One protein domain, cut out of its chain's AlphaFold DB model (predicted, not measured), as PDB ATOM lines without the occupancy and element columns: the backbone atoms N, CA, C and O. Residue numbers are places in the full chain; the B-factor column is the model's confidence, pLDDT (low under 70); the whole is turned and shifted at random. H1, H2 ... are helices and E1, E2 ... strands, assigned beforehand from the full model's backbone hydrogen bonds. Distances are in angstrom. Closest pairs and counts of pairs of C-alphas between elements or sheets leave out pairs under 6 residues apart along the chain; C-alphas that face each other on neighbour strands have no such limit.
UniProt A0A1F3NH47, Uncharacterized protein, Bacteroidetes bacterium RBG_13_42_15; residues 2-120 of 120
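AT A GLANCE: This is residues 2 to 120 of the 120 residues of an uncharacterized protein of Bacteroidetes bacterium RBG_13_42_15 (UniProt A0A1F3NH47). A small four-stranded sheet, E2 E1 E3 E6, has short helices on one face, and a long two-stranded arm, the hairpin of E4 and E5, runs far away from the sheet on the side turned from H1 and H3. H1 and H3 cover parts of that one face, H2 is at a corner of the sheet by E2, and the tip of the arm, residues 88 to 93, and the loop of residues 31 to 36 stick out. The printed part has 119 residues, with three named helices and six named strands in the order H1 E1 H2 H3 E2 E3 E4 E5 E6; the class is mixed, helices and strands. The four-stranded sheet is mixed, with E2 and E1 parallel and the other neighbours antiparallel, and the arm is antiparallel. The whole is only just extended, close to loose, with a radius of gyration of the C-alphas of 20.7 A and spans of 69 by 47 by 23 A, the arm making much of the length.

IN THESE COORDINATES: Find C-alpha 2 at (135.647, -87.224, 46.642), where H1, residues 2 to 7, begins. Go on to E1, residues 14 to 18, which is 13.0 A from first to last C-alpha. After Pro 19 comes H2, residues 20 to 27, 11.2 A long, and then H3, residues 39 to 44. E2, residues 49 to 54, is 14.5 A long, and E3, residues 63 to 67, is 13.5 A long. Look next at C-alpha 73 at (139.165, -70.680, 43.231), where E4, residues 73 to 88, sets out; it covers 41.3 A. E5, residues 93 to 106, returns over 41.7 A, and E6, residues 116 to 119, ends at C-alpha 119 at (138.365, -86.962, 35.841).

HOW THE PARTS SIT: Begin with the sheet, whose edge strands are E2 and E6 and whose strands' lines turn by 55 degrees from edge to edge. E2 and E1 are parallel at 21 degrees, with N 16 and O 51 at 2.9 A. E1 and E3 are antiparallel at 161 degrees, with N 15 and O 66 at 2.8 A. E3 and E6 are antiparallel at 165 degrees, with N 65 and O 117 at 2.9 A. E1, H2, H3 and E2 make a strand-helix-strand unit, two parallel neighbour strands with helices between them, and its crossover is right-handed. H3 is on the sheet at a height of 8.3 A, over E2 and along the strands at 9 degrees on the local plane; Leu 44 and Gly 51 have their closest C-alphas, 6.3 A apart. H1 is on the same face at a height of 9.0 A, only just over E3 alone, since 2 of its 6 C-alphas fall on E6. H2 only grazes the sheet with residues 20 to 23. H2 and H3 touch, about perpendicular at 88 degrees, the C-alphas of Leu 26 and Ile 39 being closest at 5.1 A. In the hairpin of E4 and E5, antiparallel at 170 degrees, N 78 and N 79 are both within hydrogen-bond range of O 101, at 2.8 A and 3.1 A. In H1 and H3 every O i to N i+4 pair is within hydrogen-bond range; in H2 it is 2 of 4, beside 3 of 5 O i to N i+3 pairs.

THE WHOLE: The two C-alphas farthest apart are those of Gln 33 and Gly 90, 70.4 A. The printed part has no cut, and its one long link joins H2 to H3 over 11 residues. Without the stretches that stand free, the body spans 55 by 41 by 23 A. The mean pLDDT of the printed part is 85.6, and residues 29 to 37, in that long link, are under 70.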
ATOM      1  N   LYS A   2     135.684 -87.672  45.226       82.56
ATOM      2  CA  LYS A   2     135.647 -87.224  46.642       82.56
ATOM      3  C   LYS A   2     136.850 -87.705  47.472       82.56
ATOM      4  O   LYS A   2     137.499 -86.897  48.120       82.56
ATOM      5  N   GLN A   3     137.200 -88.991  47.380       84.94
ATOM      6  CA  GLN A   3     138.368 -89.539  48.086       84.94
ATOM      7  C   GLN A   3     139.691 -88.876  47.667       84.94
ATOM      8  O   GLN A   3     140.542 -88.644  48.514       84.94
ATOM      9  N   ALA A   4     139.856 -88.536  46.384       86.94
ATOM     10  CA  ALA A   4     141.054 -87.847  45.898       86.94
ATOM     11  C   ALA A   4     141.179 -86.447  46.524       86.94
ATOM     12  O   ALA A   4     142.212 -86.129  47.098       86.94
ATOM     13  N   SER A   5     140.083 -85.678  46.549       85.62
ATOM     14  CA  SER A   5     140.039 -84.381  47.242       85.62
ATOM     15  C   SER A   5     140.386 -84.508  48.732       85.62
ATOM     16  O   SER A   5     141.128 -83.688  49.268       85.62
ATOM     17  N   ILE A   6     139.891 -85.553  49.404       87.31
ATOM     18  CA  ILE A   6     140.191 -85.824  50.820       87.31
ATOM     19  C   ILE A   6     141.679 -86.144  51.021       87.31
ATOM     20  O   ILE A   6     142.297 -85.610  51.941       87.31
ATOM     21  N   ASN A   7     142.276 -86.960  50.147       89.19
ATOM     22  CA  ASN A   7     143.712 -87.259  50.180       89.19
ATOM     23  C   ASN A   7     144.560 -85.985  50.004       89.19
ATOM     24  O   ASN A   7     145.635 -85.854  50.602       89.19
ATOM     25  N   ASP A   8     144.032 -85.020  49.248       87.56
ATOM     26  CA  ASP A   8     144.630 -83.704  49.039       87.56
ATOM     27  C   ASP A   8     144.322 -82.687  50.147       87.56
ATOM     28  O   ASP A   8     144.789 -81.554  50.082       87.56
ATOM     29  N   ARG A   9     143.641 -83.111  51.223       87.06
ATOM     30  CA  ARG A   9     143.250 -82.299  52.395       87.06
ATOM     31  C   ARG A   9     142.216 -81.208  52.086       87.06
ATOM     32  O   ARG A   9     142.116 -80.215  52.807       87.06
ATOM     33  N   PHE A  10     141.411 -81.423  51.052       87.38
ATOM     34  CA  PHE A  10     140.289 -80.575  50.667       87.38
ATOM     35  C   PHE A  10     138.977 -81.297  50.991       87.38
ATOM     36  O   PHE A  10     138.653 -82.311  50.371       87.38
ATOM     37  N   TYR A  11     138.235 -80.787  51.980       86.31
ATOM     38  CA  TYR A  11     137.063 -81.444  52.586       86.31
ATOM     39  C   TYR A  11     135.711 -80.822  52.190       86.31
ATOM     40  O   TYR A  11     134.680 -81.184  52.753       86.31
ATOM     41  N   GLY A  12     135.696 -79.909  51.216       83.50
ATOM     42  CA  GLY A  12     134.479 -79.268  50.712       83.50
ATOM     43  C   GLY A  12     134.254 -77.855  51.268       83.50
ATOM     44  O   GLY A  12     135.123 -77.313  51.955       83.50
ATOM     45  N   PRO A  13     133.124 -77.203  50.934       90.12
ATOM     46  CA  PRO A  13     132.022 -77.679  50.087       90.12
ATOM     47  C   PRO A  13     132.416 -77.810  48.608       90.12
ATOM     48  O   PRO A  13     133.117 -76.951  48.072       90.12
ATOM     49  N   TRP A  14     131.938 -78.856  47.932       90.31
ATOM     50  CA  TRP A  14     132.246 -79.131  46.526       90.31
ATOM     51  C   TRP A  14     131.101 -78.767  45.580       90.31
ATOM     52  O   TRP A  14     129.925 -78.899  45.914       90.31
ATOM     53  N   MET A  15     131.458 -78.365  44.364       90.88
ATOM     54  CA  MET A  15     130.567 -78.230  43.220       90.88
ATOM     55  C   MET A  15     131.056 -79.157  42.108       90.88
ATOM     56  O   MET A  15     132.243 -79.160  41.778       90.88
ATOM     57  N   LEU A  16     130.146 -79.964  41.567       89.69
ATOM     58  CA  LEU A  16     130.431 -80.891  40.477       89.69
ATOM     59  C   LEU A  16     130.054 -80.235  39.146       89.69
ATOM     60  O   LEU A  16     128.908 -79.820  38.980       89.69
ATOM     61  N   TYR A  17     130.990 -80.163  38.204       90.56
ATOM     62  CA  TYR A  17     130.739 -79.712  36.840       90.56
ATOM     63  C   TYR A  17     130.763 -80.890  35.878       90.56
ATOM     64  O   TYR A  17     131.727 -81.657  35.860       90.56
ATOM     65  N   ILE A  18     129.702 -81.009  35.088       89.44
ATOM     66  CA  ILE A  18     129.493 -82.100  34.133       89.44
ATOM     67  C   ILE A  18     129.248 -81.543  32.718       89.44
ATOM     68  O   ILE A  18     128.703 -80.443  32.589       89.44
ATOM     69  N   PRO A  19     129.620 -82.282  31.661       90.06
ATOM     70  CA  PRO A  19     129.277 -81.965  30.284       90.06
ATOM     71  C   PRO A  19     127.804 -82.304  30.008       90.06
ATOM     72  O   PRO A  19     127.197 -83.133  30.692       90.06
ATOM     73  N   THR A  20     127.236 -81.701  28.963       86.19
ATOM     74  CA  THR A  20     125.816 -81.851  28.590       86.19
ATOM     75  C   THR A  20     125.402 -83.305  28.325       86.19
ATOM     76  O   THR A  20     124.279 -83.688  28.630       86.19
ATOM     77  N   ALA A  21     126.302 -84.152  27.818       82.50
ATOM     78  CA  ALA A  21     125.998 -85.564  27.565       82.50
ATOM     79  C   ALA A  21     125.715 -86.370  28.847       82.50
ATOM     80  O   ALA A  21     124.949 -87.327  28.808       82.50
ATOM     81  N   TYR A  22     126.295 -85.988  29.990       80.38
ATOM     82  CA  TYR A  22     126.015 -86.665  31.259       80.38
ATOM     83  C   TYR A  22     124.740 -86.163  31.929       80.38
ATOM     84  O   TYR A  22     124.164 -86.888  32.731       80.38
ATOM     85  N   GLU A  23     124.251 -84.972  31.582       79.81
ATOM     86  CA  GLU A  23     122.958 -84.494  32.076       79.81
ATOM     87  C   GLU A  23     121.815 -85.423  31.654       79.81
ATOM     88  O   GLU A  23     121.036 -85.856  32.500       79.81
ATOM     89  N   THR A  24     121.769 -85.819  30.380       78.38
ATOM     90  CA  THR A  24     120.710 -86.704  29.873       78.38
ATOM     91  C   THR A  24     120.724 -88.070  30.554       78.38
ATOM     92  O   THR A  24     119.666 -88.615  30.851       78.38
ATOM     93  N   VAL A  25     121.908 -88.605  30.867       80.62
ATOM     94  CA  VAL A  25     122.064 -89.873  31.600       80.62
ATOM     95  C   VAL A  25     121.614 -89.738  33.056       80.62
ATOM     96  O   VAL A  25     120.971 -90.641  33.586       80.62
ATOM     97  N   LEU A  26     121.931 -88.617  33.711       76.25
ATOM     98  CA  LEU A  26     121.544 -88.373  35.104       76.25
ATOM     99  C   LEU A  26     120.028 -88.237  35.278       76.25
ATOM    100  O   LEU A  26     119.500 -88.639  36.321       76.25
ATOM    101  N   ASP A  27     119.354 -87.690  34.268       73.50
ATOM    102  CA  ASP A  27     117.912 -87.455  34.274       73.50
ATOM    103  C   ASP A  27     117.119 -88.664  33.721       73.50
ATOM    104  O   ASP A  27     115.959 -88.857  34.087       73.50
ATOM    105  N   ALA A  28     117.747 -89.543  32.925       71.81
ATOM    106  CA  ALA A  28     117.135 -90.765  32.382       71.81
ATOM    107  C   ALA A  28     116.697 -91.786  33.451       71.81
ATOM    108  O   ALA A  28     115.871 -92.655  33.179       71.81
ATOM    109  N   ASP A  29     117.226 -91.682  34.672       65.50
ATOM    110  CA  ASP A  29     116.851 -92.534  35.807       65.50
ATOM    111  C   ASP A  29     115.469 -92.191  36.402       65.50
ATOM    112  O   ASP A  29     114.978 -92.877  37.298       65.50
ATOM    113  N   TYR A  30     114.799 -91.152  35.894       63.97
ATOM    114  CA  TYR A  30     113.408 -90.878  36.230       63.97
ATOM    115  C   TYR A  30     112.481 -91.926  35.587       63.97
ATOM    116  O   TYR A  30     112.037 -91.777  34.449       63.97
ATOM    117  N   ASN A  31     112.186 -93.003  36.318       65.25
ATOM    118  CA  ASN A  31     111.275 -94.059  35.880       65.25
ATOM    119  C   ASN A  31     110.033 -94.165  36.790       65.25
ATOM    120  O   ASN A  31     110.024 -93.723  37.939       65.25
ATOM    121  N   ALA A  32     108.968 -94.778  36.270       59.91
ATOM    122  CA  ALA A  32     107.695 -94.936  36.980       59.91
ATOM    123  C   ALA A  32     107.738 -95.949  38.150       59.91
ATOM    124  O   ALA A  32     106.774 -96.041  38.907       59.91
ATOM    125  N   GLN A  33     108.821 -96.721  38.299       63.03
ATOM    126  CA  GLN A  33     108.964 -97.808  39.283       63.03
ATOM    127  C   GLN A  33     109.744 -97.382  40.539       63.03
ATOM    128  O   GLN A  33     109.515 -97.923  41.617       63.03
ATOM    129  N   THR A  34     110.609 -96.374  40.431       57.75
ATOM    130  CA  THR A  34     111.284 -95.677  41.531       57.75
ATOM    131  C   THR A  34     110.944 -94.189  41.456       57.75
ATOM    132  O   THR A  34     111.770 -93.383  41.017       57.75
ATOM    133  N   PRO A  35     109.717 -93.804  41.850       54.81
ATOM    134  CA  PRO A  35     109.295 -92.419  41.780       54.81
ATOM    135  C   PRO A  35     110.092 -91.604  42.803       54.81
ATOM    136  O   PRO A  35     109.949 -91.790  44.010       54.81
ATOM    137  N   GLY A  36     110.934 -90.690  42.316       56.50
ATOM    138  CA  GLY A  36     111.382 -89.549  43.117       56.50
ATOM    139  C   GLY A  36     112.846 -89.492  43.544       56.50
ATOM    140  O   GLY A  36     113.121 -88.786  44.507       56.50
ATOM    141  N   THR A  37     113.783 -90.182  42.877       63.97
ATOM    142  CA  THR A  37     115.202 -89.782  42.968       63.97
ATOM    143  C   THR A  37     115.938 -89.977  41.650       63.97
ATOM    144  O   THR A  37     116.367 -91.091  41.360       63.97
ATOM    145  N   THR A  38     116.140 -88.913  40.876       74.88
ATOM    146  CA  THR A  38     117.125 -88.933  39.778       74.88
ATOM    147  C   THR A  38     118.532 -89.196  40.333       74.88
ATOM    148  O   THR A  38     118.801 -88.966  41.522       74.88
ATOM    149  N   ILE A  39     119.481 -89.640  39.498       77.88
ATOM    150  CA  ILE A  39     120.883 -89.798  39.937       77.88
ATOM    151  C   ILE A  39     121.425 -88.451  40.448       77.88
ATOM    152  O   ILE A  39     122.158 -88.409  41.438       77.88
ATOM    153  N   ARG A  40     120.990 -87.339  39.843       78.81
ATOM    154  CA  ARG A  40     121.290 -85.973  40.294       78.81
ATOM    155  C   ARG A  40     120.883 -85.742  41.752       78.81
ATOM    156  O   ARG A  40     121.698 -85.267  42.539       78.81
ATOM    157  N   GLU A  41     119.665 -86.106  42.137       80.12
ATOM    158  CA  GLU A  41     119.187 -85.959  43.518       80.12
ATOM    159  C   GLU A  41     119.947 -86.850  44.500       80.12
ATOM    160  O   GLU A  41     120.236 -86.432  45.621       80.12
ATOM    161  N   ARG A  42     120.329 -88.063  44.083       81.06
ATOM    162  CA  ARG A  42     121.168 -88.944  44.909       81.06
ATOM    163  C   ARG A  42     122.559 -88.356  45.134       81.06
ATOM    164  O   ARG A  42     123.061 -88.427  46.252       81.06
ATOM    165  N   ILE A  43     123.148 -87.722  44.121       81.62
ATOM    166  CA  ILE A  43     124.431 -87.012  44.246       81.62
ATOM    167  C   ILE A  43     124.299 -85.800  45.175       81.62
ATOM    168  O   ILE A  43     125.177 -85.575  46.002       81.62
ATOM    169  N   LEU A  44     123.203 -85.043  45.086       84.12
ATOM    170  CA  LEU A  44     122.949 -83.896  45.969       84.12
ATOM    171  C   LEU A  44     122.720 -84.298  47.433       84.12
ATOM    172  O   LEU A  44     122.989 -83.504  48.329       84.12
ATOM    173  N   LYS A  45     122.262 -85.528  47.693       82.19
ATOM    174  CA  LYS A  45     122.160 -86.086  49.054       82.19
ATOM    175  C   LYS A  45     123.518 -86.469  49.656       82.19
ATOM    176  O   LYS A  45     123.582 -86.755  50.850       82.19
ATOM    177  N   ILE A  46     124.598 -86.500  48.870       82.81
ATOM    178  CA  ILE A  46     125.941 -86.789  49.384       82.81
ATOM    179  C   ILE A  46     126.453 -85.582  50.168       82.81
ATOM    180  O   ILE A  46     126.597 -84.484  49.631       82.81
ATOM    181  N   ASP A  47     126.826 -85.824  51.423       79.94
ATOM    182  CA  ASP A  47     127.341 -84.778  52.299       79.94
ATOM    183  C   ASP A  47     128.595 -84.087  51.724       79.94
ATOM    184  O   ASP A  47     129.528 -84.734  51.215       79.94
ATOM    185  N   GLY A  48     128.587 -82.755  51.799       79.81
ATOM    186  CA  GLY A  48     129.607 -81.851  51.268       79.81
ATOM    187  C   GLY A  48     129.457 -81.453  49.792       79.81
ATOM    188  O   GLY A  48     130.145 -80.523  49.365       79.81
ATOM    189  N   ILE A  49     128.583 -82.088  48.996       86.94
ATOM    190  CA  ILE A  49     128.307 -81.659  47.612       86.94
ATOM    191  C   ILE A  49     127.191 -80.613  47.626       86.94
ATOM    192  O   ILE A  49     126.038 -80.911  47.910       86.94
ATOM    193  N   LYS A  50     127.528 -79.367  47.289       86.81
ATOM    194  CA  LYS A  50     126.579 -78.246  47.297       86.81
ATOM    195  C   LYS A  50     125.700 -78.205  46.046       86.81
ATOM    196  O   LYS A  50     124.621 -77.622  46.071       86.81
ATOM    197  N   GLY A  51     126.181 -78.749  44.932       85.62
ATOM    198  CA  GLY A  51     125.479 -78.653  43.658       85.62
ATOM    199  C   GLY A  51     126.169 -79.386  42.516       85.62
ATOM    200  O   GLY A  51     127.387 -79.575  42.531       85.62
ATOM    201  N   VAL A  52     125.370 -79.735  41.508       87.00
ATOM    202  CA  VAL A  52     125.824 -80.237  40.208       87.00
ATOM    203  C   VAL A  52     125.436 -79.208  39.149       87.00
ATOM    204  O   VAL A  52     124.259 -78.862  39.039       87.00
ATOM    205  N   LYS A  53     126.411 -78.697  38.394       89.25
ATOM    206  CA  LYS A  53     126.208 -77.694  37.345       89.25
ATOM    207  C   LYS A  53     126.672 -78.230  35.997       89.25
ATOM    208  O   LYS A  53     127.762 -78.779  35.876       89.25
ATOM    209  N   VAL A  54     125.854 -78.020  34.978       88.44
ATOM    210  CA  VAL A  54     126.195 -78.390  33.605       88.44
ATOM    211  C   VAL A  54     126.999 -77.272  32.962       88.44
ATOM    212  O   VAL A  54     126.699 -76.087  33.151       88.44
ATOM    213  N   VAL A  55     128.047 -77.651  32.239       88.75
ATOM    214  CA  VAL A  55     128.896 -76.741  31.472       88.75
ATOM    215  C   VAL A  55     128.943 -77.249  30.037       88.75
ATOM    216  O   VAL A  55     129.559 -78.267  29.746       88.75
ATOM    217  N   ASP A  56     128.294 -76.510  29.144       84.62
ATOM    218  CA  ASP A  56     128.232 -76.759  27.700       84.62
ATOM    219  C   ASP A  56     129.610 -76.697  27.022       84.62
ATOM    220  O   ASP A  56     129.878 -77.410  26.062       84.62
ATOM    221  N   ARG A  57     130.507 -75.860  27.548       87.19
ATOM    222  CA  ARG A  57     131.882 -75.697  27.048       87.19
ATOM    223  C   ARG A  57     132.862 -76.770  27.527       87.19
ATOM    224  O   ARG A  57     134.034 -76.707  27.162       87.19
ATOM    225  N   LEU A  58     132.432 -77.691  28.386       85.94
ATOM    226  CA  LEU A  58     133.287 -78.766  28.880       85.94
ATOM    227  C   LEU A  58     133.376 -79.869  27.823       85.94
ATOM    228  O   LEU A  58     132.368 -80.255  27.234       85.94
ATOM    229  N   THR A  59     134.584 -80.372  27.576       87.25
ATOM    230  CA  THR A  59     134.798 -81.486  26.648       87.25
ATOM    231  C   THR A  59     134.038 -82.732  27.102       87.25
ATOM    232  O   THR A  59     133.828 -82.943  28.300       87.25
ATOM    233  N   ALA A  60     133.633 -83.569  26.142       84.81
ATOM    234  CA  ALA A  60     132.998 -84.849  26.447       84.81
ATOM    235  C   ALA A  60     133.880 -85.684  27.393       84.81
ATOM    236  O   ALA A  60     135.102 -85.548  27.382       84.81
ATOM    237  N   ASP A  61     133.243 -86.479  28.251       85.00
ATOM    238  CA  ASP A  61     133.883 -87.369  29.231       85.00
ATOM    239  C   ASP A  61     134.765 -86.709  30.299       85.00
ATOM    240  O   ASP A  61     135.342 -87.382  31.146       85.00
ATOM    241  N   ASN A  62     134.803 -85.376  30.349       87.62
ATOM    242  CA  ASN A  62     135.533 -84.655  31.381       87.62
ATOM    243  C   ASN A  62     134.585 -84.223  32.499       87.62
ATOM    244  O   ASN A  62     133.574 -83.572  32.249       87.62
ATOM    245  N   VAL A  63     134.932 -84.535  33.744       88.44
ATOM    246  CA  VAL A  63     134.170 -84.150  34.937       88.44
ATOM    247  C   VAL A  63     135.090 -83.451  35.928       88.44
ATOM    248  O   VAL A  63     136.216 -83.887  36.174       88.44
ATOM    249  N   LEU A  64     134.615 -82.350  36.511       90.19
ATOM    250  CA  LEU A  64     135.389 -81.546  37.456       90.19
ATOM    251  C   LEU A  64     134.681 -81.484  38.806       90.19
ATOM    252  O   LEU A  64     133.533 -81.053  38.896       90.19
ATOM    253  N   LEU A  65     135.382 -81.850  39.873       89.81
ATOM    254  CA  LEU A  65     134.945 -81.615  41.244       89.81
ATOM    255  C   LEU A  65     135.767 -80.462  41.825       89.81
ATOM    256  O   LEU A  65     136.977 -80.589  41.987       89.81
ATOM    257  N   VAL A  66     135.116 -79.345  42.146       90.38
ATOM    258  CA  VAL A  66     135.792 -78.121  42.601       90.38
ATOM    259  C   VAL A  66     135.323 -77.742  43.996       90.38
ATOM    260  O   VAL A  66     134.128 -77.565  44.230       90.38
ATOM    261  N   GLN A  67     136.254 -77.546  44.928       90.38
ATOM    262  CA  GLN A  67     135.942 -76.969  46.231       90.38
ATOM    263  C   GLN A  67     135.673 -75.457  46.114       90.38
ATOM    264  O   GLN A  67     136.554 -74.670  45.767       90.38
ATOM    265  N   MET A  68     134.457 -75.033  46.462       86.94
ATOM    266  CA  MET A  68     133.973 -73.647  46.383       86.94
ATOM    267  C   MET A  68     134.423 -72.810  47.586       86.94
ATOM    268  O   MET A  68     133.616 -72.235  48.314       86.94
ATOM    269  N   THR A  69     135.734 -72.748  47.805       88.88
ATOM    270  CA  THR A  69     136.353 -71.896  48.830       88.88
ATOM    271  C   THR A  69     137.342 -70.938  48.178       88.88
ATOM    272  O   THR A  69     138.018 -71.305  47.216       88.88
ATOM    273  N   SER A  70     137.468 -69.726  48.725       85.75
ATOM    274  CA  SER A  70     138.346 -68.663  48.201       85.75
ATOM    275  C   SER A  70     139.835 -69.040  48.164       85.75
ATOM    276  O   SER A  70     140.623 -68.399  47.464       85.75
ATOM    277  N   ASN A  71     140.214 -70.088  48.897       84.44
ATOM    278  CA  ASN A  71     141.562 -70.644  48.932       84.44
ATOM    279  C   ASN A  71     141.880 -71.551  47.735       84.44
ATOM    280  O   ASN A  71     143.050 -71.852  47.537       84.44
ATOM    281  N   VAL A  72     140.879 -71.968  46.950       88.44
ATOM    282  CA  VAL A  72     141.049 -72.851  45.781       88.44
ATOM    283  C   VAL A  72     140.748 -72.097  44.491       88.44
ATOM    284  O   VAL A  72     141.600 -72.025  43.610       88.44
ATOM    285  N   VAL A  73     139.567 -71.480  44.395       89.75
ATOM    286  CA  VAL A  73     139.165 -70.680  43.231       89.75
ATOM    287  C   VAL A  73     138.578 -69.358  43.695       89.75
ATOM    288  O   VAL A  73     137.698 -69.317  44.555       89.75
ATOM    289  N   ARG A  74     139.038 -68.261  43.090       90.50
ATOM    290  CA  ARG A  74     138.412 -66.945  43.233       90.50
ATOM    291  C   ARG A  74     138.431 -66.185  41.917       90.50
ATOM    292  O   ARG A  74     139.352 -66.333  41.121       90.50
ATOM    293  N   LEU A  75     137.438 -65.328  41.725       90.56
ATOM    294  CA  LEU A  75     137.391 -64.384  40.616       90.56
ATOM    295  C   LEU A  75     137.623 -62.983  41.181       90.56
ATOM    296  O   LEU A  75     136.793 -62.472  41.929       90.56
ATOM    297  N   VAL A  76     138.774 -62.384  40.878       91.06
ATOM    298  CA  VAL A  76     139.072 -61.012  41.302       91.06
ATOM    299  C   VAL A  76     138.395 -60.064  40.322       91.06
ATOM    300  O   VAL A  76     138.717 -60.061  39.136       91.06
ATOM    301  N   GLN A  77     137.453 -59.269  40.818       91.50
ATOM    302  CA  GLN A  77     136.756 -58.261  40.030       91.50
ATOM    303  C   GLN A  77     137.499 -56.928  40.134       91.50
ATOM    304  O   GLN A  77     137.542 -56.328  41.203       91.50
ATOM    305  N   GLY A  78     138.083 -56.472  39.025       91.88
ATOM    306  CA  GLY A  78     138.678 -55.140  38.917       91.88
ATOM    307  C   GLY A  78     137.637 -54.102  38.507       91.88
ATOM    308  O   GLY A  78     137.400 -53.135  39.220       91.88
ATOM    309  N   ILE A  79     136.968 -54.340  37.376       92.38
ATOM    310  CA  ILE A  79     135.880 -53.494  36.869       92.38
ATOM    311  C   ILE A  79     134.682 -54.398  36.570       92.38
ATOM    312  O   ILE A  79     134.795 -55.361  35.804       92.38
ATOM    313  N   GLY A  80     133.543 -54.092  37.196       91.94
ATOM    314  CA  GLY A  80     132.270 -54.763  36.918       91.94
ATOM    315  C   GLY A  80     131.845 -54.589  35.459       91.94
ATOM    316  O   GLY A  80     132.384 -53.748  34.746       91.94
ATOM    317  N   LEU A  81     130.896 -55.396  34.993       93.44
ATOM    318  CA  LEU A  81     130.383 -55.248  33.635       93.44
ATOM    319  C   LEU A  81     129.670 -53.896  33.505       93.44
ATOM    320  O   LEU A  81     128.678 -53.658  34.190       93.44
ATOM    321  N   GLN A  82     130.191 -53.020  32.650       93.50
ATOM    322  CA  GLN A  82     129.600 -51.711  32.389       93.50
ATOM    323  C   GLN A  82     129.651 -51.361  30.904       93.50
ATOM    324  O   GLN A  82     130.535 -51.808  30.166       93.50
ATOM    325  N   ASN A  83     128.701 -50.526  30.493       94.25
ATOM    326  CA  ASN A  83     128.623 -49.995  29.144       94.25
ATOM    327  C   ASN A  83     129.284 -48.621  29.122       94.25
ATOM    328  O   ASN A  83     128.907 -47.736  29.884       94.25
ATOM    329  N   VAL A  84     130.257 -48.447  28.235       92.88
ATOM    330  CA  VAL A  84     130.819 -47.140  27.909       92.88
ATOM    331  C   VAL A  84     130.232 -46.698  26.587       92.88
ATOM    332  O   VAL A  84     130.372 -47.389  25.575       92.88
ATOM    333  N   GLU A  85     129.567 -45.552  26.612       94.25
ATOM    334  CA  GLU A  85     128.997 -44.915  25.436       94.25
ATOM    335  C   GLU A  85     129.785 -43.664  25.065       94.25
ATOM    336  O   GLU A  85     130.268 -42.928  25.928       94.25
ATOM    337  N   TRP A  86     129.944 -43.431  23.768       93.62
ATOM    338  CA  TRP A  86     130.492 -42.179  23.265       93.62
ATOM    339  C   TRP A  86     129.943 -41.864  21.881       93.62
ATOM    340  O   TRP A  86     129.535 -42.749  21.126       93.62
ATOM    341  N   GLN A  87     129.940 -40.580  21.543       95.12
ATOM    342  CA  GLN A  87     129.441 -40.085  20.268       95.12
ATOM    343  C   GLN A  87     130.606 -39.735  19.344       95.12
ATOM    344  O   GLN A  87     131.589 -39.123  19.761       95.12
ATOM    345  N   THR A  88     130.491 -40.118  18.078       92.25
ATOM    346  CA  THR A  88     131.397 -39.703  17.003       92.25
ATOM    347  C   THR A  88     130.611 -38.980  15.913       92.25
ATOM    348  O   THR A  88     129.381 -38.984  15.930       92.25
ATOM    349  N   GLU A  89     131.321 -38.329  14.988       90.12
ATOM    350  CA  GLU A  89     130.716 -37.631  13.841       90.12
ATOM    351  C   GLU A  89     129.627 -36.637  14.267       90.12
ATOM    352  O   GLU A  89     128.481 -36.748  13.864       90.12
ATOM    353  N   GLY A  90     129.935 -35.698  15.169       84.50
ATOM    354  CA  GLY A  90     128.977 -34.645  15.532       84.50
ATOM    355  C   GLY A  90     127.652 -35.145  16.126       84.50
ATOM    356  O   GLY A  90     126.640 -34.470  15.973       84.50
ATOM    357  N   LYS A  91     127.660 -36.293  16.822       85.69
ATOM    358  CA  LYS A  91     126.481 -36.973  17.400       85.69
ATOM    359  C   LYS A  91     125.606 -37.746  16.404       85.69
ATOM    360  O   LYS A  91     124.545 -38.219  16.801       85.69
ATOM    361  N   PHE A  92     126.052 -37.941  15.162       88.50
ATOM    362  CA  PHE A  92     125.350 -38.792  14.193       88.50
ATOM    363  C   PHE A  92     125.600 -40.292  14.404       88.50
ATOM    364  O   PHE A  92     124.806 -41.114  13.952       88.50
ATOM    365  N   VAL A  93     126.661 -40.660  15.133       90.06
ATOM    366  CA  VAL A  93     126.975 -42.058  15.456       90.06
ATOM    367  C   VAL A  93     127.186 -42.220  16.959       90.06
ATOM    368  O   VAL A  93     128.116 -41.644  17.529       90.06
ATOM    369  N   THR A  94     126.364 -43.056  17.596       92.31
ATOM    370  CA  THR A  94     126.542 -43.473  18.996       92.31
ATOM    371  C   THR A  94     127.219 -44.836  19.035       92.31
ATOM    372  O   THR A  94     126.724 -45.804  18.457       92.31
ATOM    373  N   LYS A  95     128.361 -44.921  19.717       94.00
ATOM    374  CA  LYS A  95     129.111 -46.160  19.913       94.00
ATOM    375  C   LYS A  95     128.912 -46.655  21.335       94.00
ATOM    376  O   LYS A  95     128.906 -45.864  22.273       94.00
ATOM    377  N   TYR A  96     128.816 -47.971  21.471       95.25
ATOM    378  CA  TYR A  96     128.724 -48.654  22.753       95.25
ATOM    379  C   TYR A  96     129.849 -49.675  22.859       95.25
ATOM    380  O   TYR A  96     130.151 -50.390  21.900       95.25
ATOM    381  N   LYS A  97     130.454 -49.770  24.039       94.06
ATOM    382  CA  LYS A  97     131.414 -50.818  24.374       94.06
ATOM    383  C   LYS A  97     131.077 -51.394  25.732       94.06
ATOM    384  O   LYS A  97     131.076 -50.679  26.728       94.06
ATOM    385  N   VAL A  98     130.838 -52.699  25.765       94.94
ATOM    386  CA  VAL A  98     130.713 -53.447  27.014       94.94
ATOM    387  C   VAL A  98     132.117 -53.826  27.468       94.94
ATOM    388  O   VAL A  98     132.872 -54.426  26.700       94.94
ATOM    389  N   LEU A  99     132.493 -53.449  28.688       94.38
ATOM    390  CA  LEU A  99     133.805 -53.758  29.249       94.38
ATOM    391  C   LEU A  99     133.705 -54.308  30.668       94.38
ATOM    392  O   LEU A  99     132.835 -53.934  31.450       94.38
ATOM    393  N   THR A 100     134.610 -55.230  30.982       94.56
ATOM    394  CA  THR A 100     134.772 -55.823  32.307       94.56
ATOM    395  C   THR A 100     136.230 -56.229  32.489       94.56
ATOM    396  O   THR A 100     136.904 -56.586  31.522       94.56
ATOM    397  N   ILE A 101     136.727 -56.156  33.722       92.94
ATOM    398  CA  ILE A 101     138.049 -56.662  34.093       92.94
ATOM    399  C   ILE A 101     137.841 -57.654  35.228       92.94
ATOM    400  O   ILE A 101     137.535 -57.264  36.357       92.94
ATOM    401  N   GLN A 102     138.006 -58.935  34.916       93.25
ATOM    402  CA  GLN A 102     137.906 -60.038  35.863       93.25
ATOM    403  C   GLN A 102     139.097 -60.974  35.668       93.25
ATOM    404  O   GLN A 102     139.412 -61.349  34.541       93.25
ATOM    405  N   VAL A 103     139.758 -61.350  36.763       92.50
ATOM    406  CA  VAL A 103     140.920 -62.246  36.734       92.50
ATOM    407  C   VAL A 103     140.593 -63.508  37.530       92.50
ATOM    408  O   VAL A 103     140.451 -63.429  38.759       92.50
ATOM    409  N   PRO A 104     140.457 -64.673  36.873       91.44
ATOM    410  CA  PRO A 104     140.318 -65.934  37.578       91.44
ATOM    411  C   PRO A 104     141.658 -66.297  38.213       91.44
ATOM    412  O   PRO A 104     142.711 -66.223  37.582       91.44
ATOM    413  N   GLN A 105     141.621 -66.688  39.479       91.06
ATOM    414  CA  GLN A 105     142.787 -67.170  40.198       91.06
ATOM    415  C   GLN A 105     142.499 -68.554  40.754       91.06
ATOM    416  O   GLN A 105     141.584 -68.738  41.560       91.06
ATOM    417  N   ILE A 106     143.325 -69.498  40.322       91.75
ATOM    418  CA  ILE A 106     143.379 -70.857  40.843       91.75
ATOM    419  C   ILE A 106     144.572 -70.916  41.788       91.75
ATOM    420  O   ILE A 106     145.646 -70.402  41.475       91.75
ATOM    421  N   ARG A 107     144.363 -71.489  42.967       88.50
ATOM    422  CA  ARG A 107     145.364 -71.573  44.023       88.50
ATOM    423  C   ARG A 107     145.642 -73.030  44.374       88.50
ATOM    424  O   ARG A 107     144.745 -73.877  44.362       88.50
ATOM    425  N   SER A 108     146.901 -73.286  44.694       89.50
ATOM    426  CA  SER A 108     147.383 -74.527  45.285       89.50
ATOM    427  C   SER A 108     147.902 -74.252  46.695       89.50
ATOM    428  O   SER A 108     148.273 -73.122  47.021       89.50
ATOM    429  N   ASP A 109     147.916 -75.279  47.536       86.31
ATOM    430  CA  ASP A 109     148.566 -75.228  48.838       86.31
ATOM    431  C   ASP A 109     150.101 -75.214  48.692       86.31
ATOM    432  O   ASP A 109     150.658 -75.292  47.591       86.31
ATOM    433  N   GLN A 110     150.798 -75.128  49.826       85.62
ATOM    434  CA  GLN A 110     152.260 -75.187  49.873       85.62
ATOM    435  C   GLN A 110     152.830 -76.489  49.282       85.62
ATOM    436  O   GLN A 110     153.955 -76.495  48.792       85.62
ATOM    437  N   ASN A 111     152.064 -77.581  49.308       87.06
ATOM    438  CA  ASN A 111     152.466 -78.886  48.789       87.06
ATOM    439  C   ASN A 111     152.116 -79.061  47.300       87.06
ATOM    440  O   ASN A 111     152.233 -80.169  46.779       87.06
ATOM    441  N   GLY A 112     151.653 -78.003  46.622       85.75
ATOM    442  CA  GLY A 112     151.244 -78.044  45.217       85.75
ATOM    443  C   GLY A 112     149.899 -78.732  44.964       85.75
ATOM    444  O   GLY A 112     149.546 -78.981  43.815       85.75
ATOM    445  N   ARG A 113     149.129 -79.033  46.011       88.62
ATOM    446  CA  ARG A 113     147.811 -79.673  45.927       88.62
ATOM    447  C   ARG A 113     146.728 -78.624  45.744       88.62
ATOM    448  O   ARG A 113     146.826 -77.511  46.259       88.62
ATOM    449  N   THR A 114     145.658 -78.970  45.041       89.00
ATOM    450  CA  THR A 114     144.517 -78.073  44.832       89.00
ATOM    451  C   THR A 114     143.209 -78.801  45.104       89.00
ATOM    452  O   THR A 114     143.113 -80.012  44.938       89.00
ATOM    453  N   GLY A 115     142.175 -78.061  45.502       86.69
ATOM    454  CA  GLY A 115     140.831 -78.601  45.731       86.69
ATOM    455  C   GLY A 115     140.037 -78.829  44.443       86.69
ATOM    456  O   GLY A 115     138.808 -78.772  44.476       86.69
ATOM    457  N   ILE A 116     140.726 -79.003  43.313       90.88
ATOM    458  CA  ILE A 116     140.156 -79.295  41.999       90.88
ATOM    459  C   ILE A 116     140.578 -80.711  41.631       90.88
ATOM    460  O   ILE A 116     141.763 -80.984  41.465       90.88
ATOM    461  N   VAL A 117     139.601 -81.596  41.467       91.19
ATOM    462  CA  VAL A 117     139.819 -82.948  40.954       91.19
ATOM    463  C   VAL A 117     139.232 -83.021  39.556       91.19
ATOM    464  O   VAL A 117     138.049 -82.745  39.360       91.19
ATOM    465  N   HIS A 118     140.064 -83.408  38.598       91.75
ATOM    466  CA  HIS A 118     139.674 -83.646  37.216       91.75
ATOM    467  C   HIS A 118     139.627 -85.149  36.951       91.75
ATOM    468  O   HIS A 118     140.524 -85.885  37.359       91.75
ATOM    469  N   MET A 119     138.547 -85.600  36.323       87.81
ATOM    470  CA  MET A 119     138.365 -86.962  35.841       87.81
ATOM    471  C   MET A 119     138.105 -86.893  34.337       87.81
ATOM    472  O   MET A 119     137.253 -86.114  33.910       87.81
ATOM    473  N   ALA A 120     138.867 -87.668  33.572       80.94
ATOM    474  CA  ALA A 120     138.784 -87.815  32.124       80.94
ATOM    475  C   ALA A 120     138.770 -89.304  31.768       80.94
ATOM    476  O   ALA A 120     139.211 -90.105  32.632       80.94
TER     477      ALA A 120